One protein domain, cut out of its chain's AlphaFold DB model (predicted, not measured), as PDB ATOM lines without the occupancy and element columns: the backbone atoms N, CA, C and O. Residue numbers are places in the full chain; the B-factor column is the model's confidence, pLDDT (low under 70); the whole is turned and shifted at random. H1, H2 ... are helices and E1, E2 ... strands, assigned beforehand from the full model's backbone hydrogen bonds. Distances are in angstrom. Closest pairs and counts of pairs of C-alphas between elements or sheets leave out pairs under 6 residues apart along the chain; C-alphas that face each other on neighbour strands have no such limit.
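What this domain is: This is residues 125 to 191 of the 191 residues of an uncharacterized protein of Cylicostephanus goldi (UniProt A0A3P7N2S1). The antiparallel hairpin of E1 and E2 sits at one end of a loose loop of chain that includes the short helices H1 and H2; beyond the loop comes H3, and residues 184 to 191, of which 184 to 185 belong to H3, stick out. Two short pairings tie the loop together: residues 127 to 128 with 159 to 160, and residues 134 to 135 of E1 with 173 to 174, both antiparallel. The printed part has 67 residues with two named strands and three named helices, in the order E1, E2, H1, H2, H3; the class is mixed, with 29 residues in named elements, under half. The whole is only just loose, close to compact, with a radius of gyration of the C-alphas of 13.4 A, and flat, spanning 39 by 31 by 17 A.

How they stand to each other: E1, residues 134 to 138, and E2, residues 144 to 150, form a hairpin, antiparallel at 146 degrees. N 135 and O 149 are within hydrogen-bond range at 3.0 A, as are N 149 and O 135 at 2.9 A. H1, residues 153 to 156, and H2, residues 166 to 169, are apart. H3, residues 177 to 185, touches no helix and is apart from both strands. In H3, 1 of 5 O i to N i+4 pairs and 3 of 6 O i to N i+3 pairs are within range; H1 and H2 are too short for an i+4 pair.

Where its parts are: E1 begins at C-alpha 134 (-1.799, 1.678, 19.953) and is 12.7 A long. E2 is 14.8 A long, H1 6.3 A and H2 5.8 A. H3, 14.3 A long, ends at C-alpha 185 (-6.410, 0.728, 40.701).

The domain as a whole: The C-alphas farthest apart, of Thr 145 and Arg 191, are 40.1 A apart. The printed part has no cut, and no link is long. The mean pLDDT of the printed part is 73.9; residues 154 to 156, 162 to 168 and 177 to 191 are under 70.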
ATOM      1  N   ASN A 125     -24.328   9.559  26.274       84.81
ATOM      2  CA  ASN A 125     -23.937  10.152  27.556       84.81
ATOM      3  C   ASN A 125     -22.826   9.370  28.272       84.81
ATOM      4  O   ASN A 125     -22.338   9.815  29.309       84.81
ATOM      5  N   HIS A 126     -22.425   8.215  27.741       88.19
ATOM      6  CA  HIS A 126     -21.360   7.408  28.318       88.19
ATOM      7  C   HIS A 126     -20.005   7.960  27.895       88.19
ATOM      8  O   HIS A 126     -19.784   8.333  26.740       88.19
ATOM      9  N   GLU A 127     -19.065   7.954  28.832       87.75
ATOM     10  CA  GLU A 127     -17.663   8.250  28.566       87.75
ATOM     11  C   GLU A 127     -16.854   6.952  28.565       87.75
ATOM     12  O   GLU A 127     -17.024   6.087  29.428       87.75
ATOM     13  N   LEU A 128     -15.961   6.813  27.587       86.00
ATOM     14  CA  LEU A 128     -15.041   5.696  27.454       86.00
ATOM     15  C   LEU A 128     -13.601   6.196  27.554       86.00
ATOM     16  O   LEU A 128     -13.186   7.115  26.851       86.00
ATOM     17  N   GLN A 129     -12.821   5.529  28.395       85.00
ATOM     18  CA  GLN A 129     -11.381   5.713  28.505       85.00
ATOM     19  C   GLN A 129     -10.700   4.379  28.194       85.00
ATOM     20  O   GLN A 129     -10.927   3.386  28.887       85.00
ATOM     21  N   VAL A 130      -9.845   4.343  27.170       82.06
ATOM     22  CA  VAL A 130      -9.087   3.138  26.802       82.06
ATOM     23  C   VAL A 130      -7.614   3.353  27.133       82.06
ATOM     24  O   VAL A 130      -6.941   4.193  26.545       82.06
ATOM     25  N   THR A 131      -7.084   2.573  28.079       82.88
ATOM     26  CA  THR A 131      -5.660   2.639  28.460       82.88
ATOM     27  C   THR A 131      -4.809   1.786  27.514       82.88
ATOM     28  O   THR A 131      -4.290   0.742  27.898       82.88
ATOM     29  N   ALA A 132      -4.689   2.221  26.261       85.81
ATOM     30  CA  ALA A 132      -3.868   1.586  25.232       85.81
ATOM     31  C   ALA A 132      -2.851   2.582  24.658       85.81
ATOM     32  O   ALA A 132      -3.046   3.795  24.737       85.81
ATOM     33  N   THR A 133      -1.751   2.073  24.105       87.00
ATOM     34  CA  THR A 133      -0.732   2.896  23.424       87.00
ATOM     35  C   THR A 133      -0.885   2.873  21.911       87.00
ATOM     36  O   THR A 133      -0.408   3.780  21.242       87.00
ATOM     37  N   SER A 134      -1.554   1.856  21.379       90.19
ATOM     38  CA  SER A 134      -1.799   1.678  19.953       90.19
ATOM     39  C   SER A 134      -3.031   0.801  19.724       90.19
ATOM     40  O   SER A 134      -3.591   0.228  20.667       90.19
ATOM     41  N   TYR A 135      -3.471   0.696  18.477       92.44
ATOM     42  CA  TYR A 135      -4.464  -0.281  18.036       92.44
ATOM     43  C   TYR A 135      -4.053  -0.888  16.693       92.44
ATOM     44  O   TYR A 135      -3.230  -0.322  15.974       92.44
ATOM     45  N   LEU A 136      -4.607  -2.054  16.360       93.62
ATOM     46  CA  LEU A 136      -4.363  -2.688  15.063       93.62
ATOM     47  C   LEU A 136      -5.152  -1.980  13.963       93.62
ATOM     48  O   LEU A 136      -6.377  -1.856  14.055       93.62
ATOM     49  N   GLU A 137      -4.455  -1.577  12.903       94.38
ATOM     50  CA  GLU A 137      -5.092  -1.095  11.683       94.38
ATOM     51  C   GLU A 137      -5.932  -2.215  11.053       94.38
ATOM     52  O   GLU A 137      -5.543  -3.389  11.026       94.38
ATOM     53  N   THR A 138      -7.102  -1.844  10.528       92.38
ATOM     54  CA  THR A 138      -7.998  -2.777   9.846       92.38
ATOM     55  C   THR A 138      -8.404  -2.290   8.466       92.38
ATOM     56  O   THR A 138      -8.740  -1.123   8.279       92.38
ATOM     57  N   GLU A 139      -8.476  -3.222   7.525       90.88
ATOM     58  CA  GLU A 139      -9.048  -3.019   6.199       90.88
ATOM     59  C   GLU A 139     -10.580  -2.939   6.262       90.88
ATOM     60  O   GLU A 139     -11.225  -3.342   7.240       90.88
ATOM     61  N   LYS A 140     -11.196  -2.504   5.155       83.50
ATOM     62  CA  LYS A 140     -12.647  -2.608   4.967       83.50
ATOM     63  C   LYS A 140     -13.088  -4.065   5.158       83.50
ATOM     64  O   LYS A 140     -12.636  -4.952   4.447       83.50
ATOM     65  N   GLY A 141     -13.988  -4.299   6.112       79.50
ATOM     66  CA  GLY A 141     -14.390  -5.648   6.540       79.50
ATOM     67  C   GLY A 141     -13.819  -6.062   7.902       79.50
ATOM     68  O   GLY A 141     -14.248  -7.071   8.460       79.50
ATOM     69  N   GLY A 142     -12.931  -5.255   8.494       86.06
ATOM     70  CA  GLY A 142     -12.435  -5.430   9.861       86.06
ATOM     71  C   GLY A 142     -11.392  -6.538  10.007       86.06
ATOM     72  O   GLY A 142     -11.337  -7.177  11.059       86.06
ATOM     73  N   ILE A 143     -10.630  -6.812   8.944       93.44
ATOM     74  CA  ILE A 143      -9.447  -7.679   8.971       93.44
ATOM     75  C   ILE A 143      -8.224  -6.831   9.279       93.44
ATOM     76  O   ILE A 143      -8.068  -5.757   8.711       93.44
ATOM     77  N   VAL A 144      -7.353  -7.330  10.150       93.88
ATOM     78  CA  VAL A 144      -6.117  -6.635  10.517       93.88
ATOM     79  C   VAL A 144      -5.093  -6.664   9.378       93.88
ATOM     80  O   VAL A 144      -4.910  -7.701   8.726       93.88
ATOM     81  N   THR A 145      -4.418  -5.537   9.146       94.06
ATOM     82  CA  THR A 145      -3.292  -5.441   8.194       94.06
ATOM     83  C   THR A 145      -2.007  -6.008   8.795       94.06
ATOM     84  O   THR A 145      -1.180  -6.564   8.077       94.06
ATOM     85  N   GLY A 146      -1.887  -5.936  10.125       92.81
ATOM     86  CA  GLY A 146      -0.668  -6.242  10.876       92.81
ATOM     87  C   GLY A 146       0.053  -4.987  11.372       92.81
ATOM     88  O   GLY A 146       0.887  -5.096  12.267       92.81
ATOM     89  N   GLU A 147      -0.316  -3.812  10.858       96.06
ATOM     90  CA  GLU A 147       0.246  -2.533  11.279       96.06
ATOM     91  C   GLU A 147      -0.373  -2.049  12.595       96.06
ATOM     92  O   GLU A 147      -1.560  -2.255  12.883       96.06
ATOM     93  N   LEU A 148       0.455  -1.385  13.401       94.62
ATOM     94  CA  LEU A 148       0.046  -0.714  14.630       94.62
ATOM     95  C   LEU A 148      -0.102   0.780  14.362       94.62
ATOM     96  O   LEU A 148       0.811   1.413  13.837       94.62
ATOM     97  N   ILE A 149      -1.229   1.349  14.781       92.81
ATOM     98  CA  ILE A 149      -1.442   2.794  14.780       92.81
ATOM     99  C   ILE A 149      -1.272   3.298  16.207       92.81
ATOM    100  O   ILE A 149      -2.030   2.917  17.104       92.81
ATOM    101  N   ASP A 150      -0.271   4.151  16.410       91.06
ATOM    102  CA  ASP A 150      -0.009   4.775  17.701       91.06
ATOM    103  C   ASP A 150      -1.145   5.719  18.089       91.06
ATOM    104  O   ASP A 150      -1.609   6.554  17.306       91.06
ATOM    105  N   LEU A 151      -1.583   5.594  19.337       86.38
ATOM    106  CA  LEU A 151      -2.539   6.515  19.918       86.38
ATOM    107  C   LEU A 151      -1.805   7.743  20.470       86.38
ATOM    108  O   LEU A 151      -0.752   7.606  21.102       86.38
ATOM    109  N   PRO A 152      -2.358   8.956  20.285       80.94
ATOM    110  CA  PRO A 152      -1.801  10.143  20.916       80.94
ATOM    111  C   PRO A 152      -1.853   9.985  22.438       80.94
ATOM    112  O   PRO A 152      -2.771   9.375  22.977       80.94
ATOM    113  N   SER A 153      -0.913  10.585  23.168       72.38
ATOM    114  CA  SER A 153      -0.873  10.490  24.638       72.38
ATOM    115  C   SER A 153      -2.163  10.968  25.329       72.38
ATOM    116  O   SER A 153      -2.480  10.492  26.418       72.38
ATOM    117  N   THR A 154      -2.921  11.858  24.679       65.75
ATOM    118  CA  THR A 154      -4.233  12.373  25.106       65.75
ATOM    119  C   THR A 154      -5.381  11.370  24.950       65.75
ATOM    120  O   THR A 154      -6.450  11.580  25.513       65.75
ATOM    121  N   SER A 155      -5.189  10.246  24.249       68.12
ATOM    122  CA  SER A 155      -6.203   9.181  24.130       68.12
ATOM    123  C   SER A 155      -6.513   8.494  25.463       68.12
ATOM    124  O   SER A 155      -7.420   7.668  25.547       68.12
ATOM    125  N   ARG A 156      -5.717   8.798  26.492       68.56
ATOM    126  CA  ARG A 156      -5.881   8.305  27.853       68.56
ATOM    127  C   ARG A 156      -6.897   9.106  28.652       68.56
ATOM    128  O   ARG A 156      -7.167   8.685  29.763       68.56
ATOM    129  N   ASP A 157      -7.455  10.201  28.149       74.75
ATOM    130  CA  ASP A 157      -8.533  10.921  28.838       74.75
ATOM    131  C   ASP A 157      -9.905  10.331  28.460       74.75
ATOM    132  O   ASP A 157     -10.068   9.909  27.312       74.75
ATOM    133  N   PRO A 158     -10.901  10.294  29.370       78.12
ATOM    134  CA  PRO A 158     -12.261   9.876  29.030       78.12
ATOM    135  C   PRO A 158     -12.825  10.671  27.845       78.12
ATOM    136  O   PRO A 158     -12.732  11.898  27.802       78.12
ATOM    137  N   GLN A 159     -13.396   9.967  26.869       77.12
ATOM    138  CA  GLN A 159     -13.994  10.538  25.664       77.12
ATOM    139  C   GLN A 159     -15.473  10.150  25.579       77.12
ATOM    140  O   GLN A 159     -15.803   8.991  25.826       77.12
ATOM    141  N   PRO A 160     -16.377  11.057  25.180       77.00
ATOM    142  CA  PRO A 160     -17.790  10.722  25.049       77.00
ATOM    143  C   PRO A 160     -18.034   9.791  23.847       77.00
ATOM    144  O   PRO A 160     -17.500  10.027  22.758       77.00
ATOM    145  N   LEU A 161     -18.895   8.783  24.016       73.06
ATOM    146  CA  LEU A 161     -19.298   7.795  22.996       73.06
ATOM    147  C   LEU A 161     -20.328   8.348  21.988       73.06
ATOM    148  O   LEU A 161     -21.224   7.633  21.537       73.06
ATOM    149  N   ARG A 162     -20.223   9.638  21.637       68.62
ATOM    150  CA  ARG A 162     -21.173  10.327  20.748       68.62
ATOM    151  C   ARG A 162     -21.392   9.541  19.456       68.62
ATOM    152  O   ARG A 162     -20.471   8.930  18.921       68.62
ATOM    153  N   LYS A 163     -22.623   9.580  18.944       63.22
ATOM    154  CA  LYS A 163     -23.083   8.777  17.802       63.22
ATOM    155  C   LYS A 163     -22.229   8.923  16.538       63.22
ATOM    156  O   LYS A 163     -22.105   7.965  15.786       63.22
ATOM    157  N   ASP A 164     -21.636  10.090  16.320       66.50
ATOM    158  CA  ASP A 164     -20.723  10.393  15.211       66.50
ATOM    159  C   ASP A 164     -19.322   9.773  15.364       66.50
ATOM    160  O   ASP A 164     -18.547   9.809  14.416       66.50
ATOM    161  N   ARG A 165     -19.018   9.180  16.525       63.91
ATOM    162  CA  ARG A 165     -17.727   8.562  16.869       63.91
ATOM    163  C   ARG A 165     -17.823   7.079  17.226       63.91
ATOM    164  O   ARG A 165     -16.809   6.465  17.523       63.91
ATOM    165  N   VAL A 166     -19.014   6.474  17.242       59.50
ATOM    166  CA  VAL A 166     -19.180   5.069  17.682       59.50
ATOM    167  C   VAL A 166     -18.390   4.095  16.798       59.50
ATOM    168  O   VAL A 166     -17.812   3.135  17.311       59.50
ATOM    169  N   ASP A 167     -18.307   4.368  15.494       63.22
ATOM    170  CA  ASP A 167     -17.510   3.562  14.562       63.22
ATOM    171  C   ASP A 167     -15.989   3.703  14.801       63.22
ATOM    172  O   ASP A 167     -15.244   2.789  14.441       63.22
ATOM    173  N   ASP A 168     -15.536   4.755  15.501       69.12
ATOM    174  CA  ASP A 168     -14.127   4.979  15.883       69.12
ATOM    175  C   ASP A 168     -13.653   4.056  17.024       69.12
ATOM    176  O   ASP A 168     -12.495   4.124  17.437       69.12
ATOM    177  N   PHE A 169     -14.533   3.222  17.594       78.44
ATOM    178  CA  PHE A 169     -14.206   2.354  18.735       78.44
ATOM    179  C   PHE A 169     -14.199   0.858  18.399       78.44
ATOM    180  O   PHE A 169     -13.945   0.021  19.268       78.44
ATOM    181  N   ASN A 170     -14.431   0.490  17.139       84.38
ATOM    182  CA  ASN A 170     -14.423  -0.903  16.693       84.38
ATOM    183  C   ASN A 170     -13.005  -1.384  16.326       84.38
ATOM    184  O   ASN A 170     -12.749  -1.822  15.203       84.38
ATOM    185  N   HIS A 171     -12.081  -1.306  17.287       87.88
ATOM    186  CA  HIS A 171     -10.669  -1.645  17.102       87.88
ATOM    187  C   HIS A 171     -10.178  -2.708  18.085       87.88
ATOM    188  O   HIS A 171     -10.743  -2.925  19.158       87.88
ATOM    189  N   ILE A 172      -9.067  -3.351  17.726       92.31
ATOM    190  CA  ILE A 172      -8.296  -4.192  18.641       92.31
ATOM    191  C   ILE A 172      -7.220  -3.304  19.263       92.31
ATOM    192  O   ILE A 172      -6.193  -3.034  18.641       92.31
ATOM    193  N   TYR A 173      -7.481  -2.824  20.475       91.44
ATOM    194  CA  TYR A 173      -6.546  -1.993  21.228       91.44
ATOM    195  C   TYR A 173      -5.413  -2.829  21.832       91.44
ATOM    196  O   TYR A 173      -5.641  -3.887  22.424       91.44
ATOM    197  N   CYS A 174      -4.185  -2.335  21.706       90.44
ATOM    198  CA  CYS A 174      -2.981  -2.979  22.208       90.44
ATOM    199  C   CYS A 174      -2.589  -2.372  23.559       90.44
ATOM    200  O   CYS A 174      -2.234  -1.195  23.673       90.44
ATOM    201  N   PHE A 175      -2.667  -3.196  24.601       85.94
ATOM    202  CA  PHE A 175      -2.354  -2.795  25.968       85.94
ATOM    203  C   PHE A 175      -0.872  -2.991  26.284       85.94
ATOM    204  O   PHE A 175      -0.291  -4.022  25.946       85.94
ATOM    205  N   ASP A 176      -0.294  -2.049  27.027       76.88
ATOM    206  CA  ASP A 176       1.020  -2.212  27.651       76.88
ATOM    207  C   ASP A 176       0.876  -3.054  28.943       76.88
ATOM    208  O   ASP A 176       0.202  -2.627  29.897       76.88
ATOM    209  N   PRO A 177       1.494  -4.251  29.024       66.88
ATOM    210  CA  PRO A 177       1.437  -5.115  30.205       66.88
ATOM    211  C   PRO A 177       1.963  -4.454  31.490       66.88
ATOM    212  O   PRO A 177       1.554  -4.819  32.597       66.88
ATOM    213  N   LEU A 178       2.878  -3.486  31.372       67.44
ATOM    214  CA  LEU A 178       3.429  -2.756  32.513       67.44
ATOM    215  C   LEU A 178       2.429  -1.726  33.054       67.44
ATOM    216  O   LEU A 178       2.342  -1.548  34.268       67.44
ATOM    217  N   GLN A 179       1.616  -1.121  32.185       63.09
ATOM    218  CA  GLN A 179       0.579  -0.155  32.573       63.09
ATOM    219  C   GLN A 179      -0.717  -0.826  33.053       63.09
ATOM    220  O   GLN A 179      -1.417  -0.299  33.922       63.09
ATOM    221  N   THR A 180      -1.025  -2.024  32.562       57.22
ATOM    222  CA  THR A 180      -2.225  -2.781  32.967       57.22
ATOM    223  C   THR A 180      -2.115  -3.400  34.362       57.22
ATOM    224  O   THR A 180      -3.123  -3.507  35.059       57.22
ATOM    225  N   LYS A 181      -0.909  -3.712  34.860       49.09
ATOM    226  CA  LYS A 181      -0.722  -4.114  36.272       49.09
ATOM    227  C   LYS A 181      -1.100  -3.001  37.258       49.09
ATOM    228  O   LYS A 181      -1.619  -3.295  38.335       49.09
ATOM    229  N   SER A 182      -0.904  -1.738  36.880       43.59
ATOM    230  CA  SER A 182      -1.383  -0.565  37.628       43.59
ATOM    231  C   SER A 182      -2.891  -0.319  37.490       43.59
ATOM    232  O   SER A 182      -3.481   0.272  38.394       43.59
ATOM    233  N   ALA A 183      -3.542  -0.824  36.434       41.66
ATOM    234  CA  ALA A 183      -4.977  -0.645  36.184       41.66
ATOM    235  C   ALA A 183      -5.892  -1.419  37.155       41.66
ATOM    236  O   ALA A 183      -7.072  -1.093  37.265       41.66
ATOM    237  N   LYS A 184      -5.348  -2.332  37.984       40.62
ATOM    238  CA  LYS A 184      -6.040  -2.842  39.192       40.62
ATOM    239  C   LYS A 184      -6.476  -1.722  40.164       40.62
ATOM    240  O   LYS A 184      -7.194  -1.993  41.122       40.62
ATOM    241  N   LYS A 185      -6.032  -0.475  39.947       37.78
ATOM    242  CA  LYS A 185      -6.410   0.728  40.701       37.78
ATOM    243  C   LYS A 185      -7.450   1.627  40.016       37.78
ATOM    244  O   LYS A 185      -7.625   2.748  40.483       37.78
ATOM    245  N   PHE A 186      -8.190   1.185  38.999       34.81
ATOM    246  CA  PHE A 186      -9.423   1.891  38.608       34.81
ATOM    247  C   PHE A 186     -10.546   1.586  39.615       34.81
ATOM    248  O   PHE A 186     -11.549   0.947  39.319       34.81
ATOM    249  N   ARG A 187     -10.340   2.016  40.867       37.69
ATOM    250  CA  ARG A 187     -11.387   2.100  41.882       37.69
ATOM    251  C   ARG A 187     -12.042   3.469  41.741       37.69
ATOM    252  O   ARG A 187     -11.418   4.471  42.059       37.69
ATOM    253  N   HIS A 188     -13.312   3.456  41.347       40.38
ATOM    254  CA  HIS A 188     -14.267   4.542  41.558       40.38
ATOM    255  C   HIS A 188     -13.983   5.859  40.809       40.38
ATOM    256  O   HIS A 188     -13.373   6.784  41.337       40.38
ATOM    257  N   MET A 189     -14.555   5.984  39.613       29.23
ATOM    258  CA  MET A 189     -14.996   7.278  39.086       29.23
ATOM    259  C   MET A 189     -16.413   7.126  38.528       29.23
ATOM    260  O   MET A 189     -16.627   7.037  37.329       29.23
ATOM    261  N   MET A 190     -17.383   7.064  39.437       26.86
ATOM    262  CA  MET A 190     -18.707   7.630  39.198       26.86
ATOM    263  C   MET A 190     -18.956   8.590  40.361       26.86
ATOM    264  O   MET A 190     -18.884   8.188  41.524       26.86
ATOM    265  N   ARG A 191     -19.107   9.871  40.035       32.03
ATOM    266  CA  ARG A 191     -19.752  10.859  40.899       32.03
ATOM    267  C   ARG A 191     -21.194  10.981  40.452       32.03
ATOM    268  O   ARG A 191     -21.402  10.890  39.225       32.03
TER     269      ARG A 191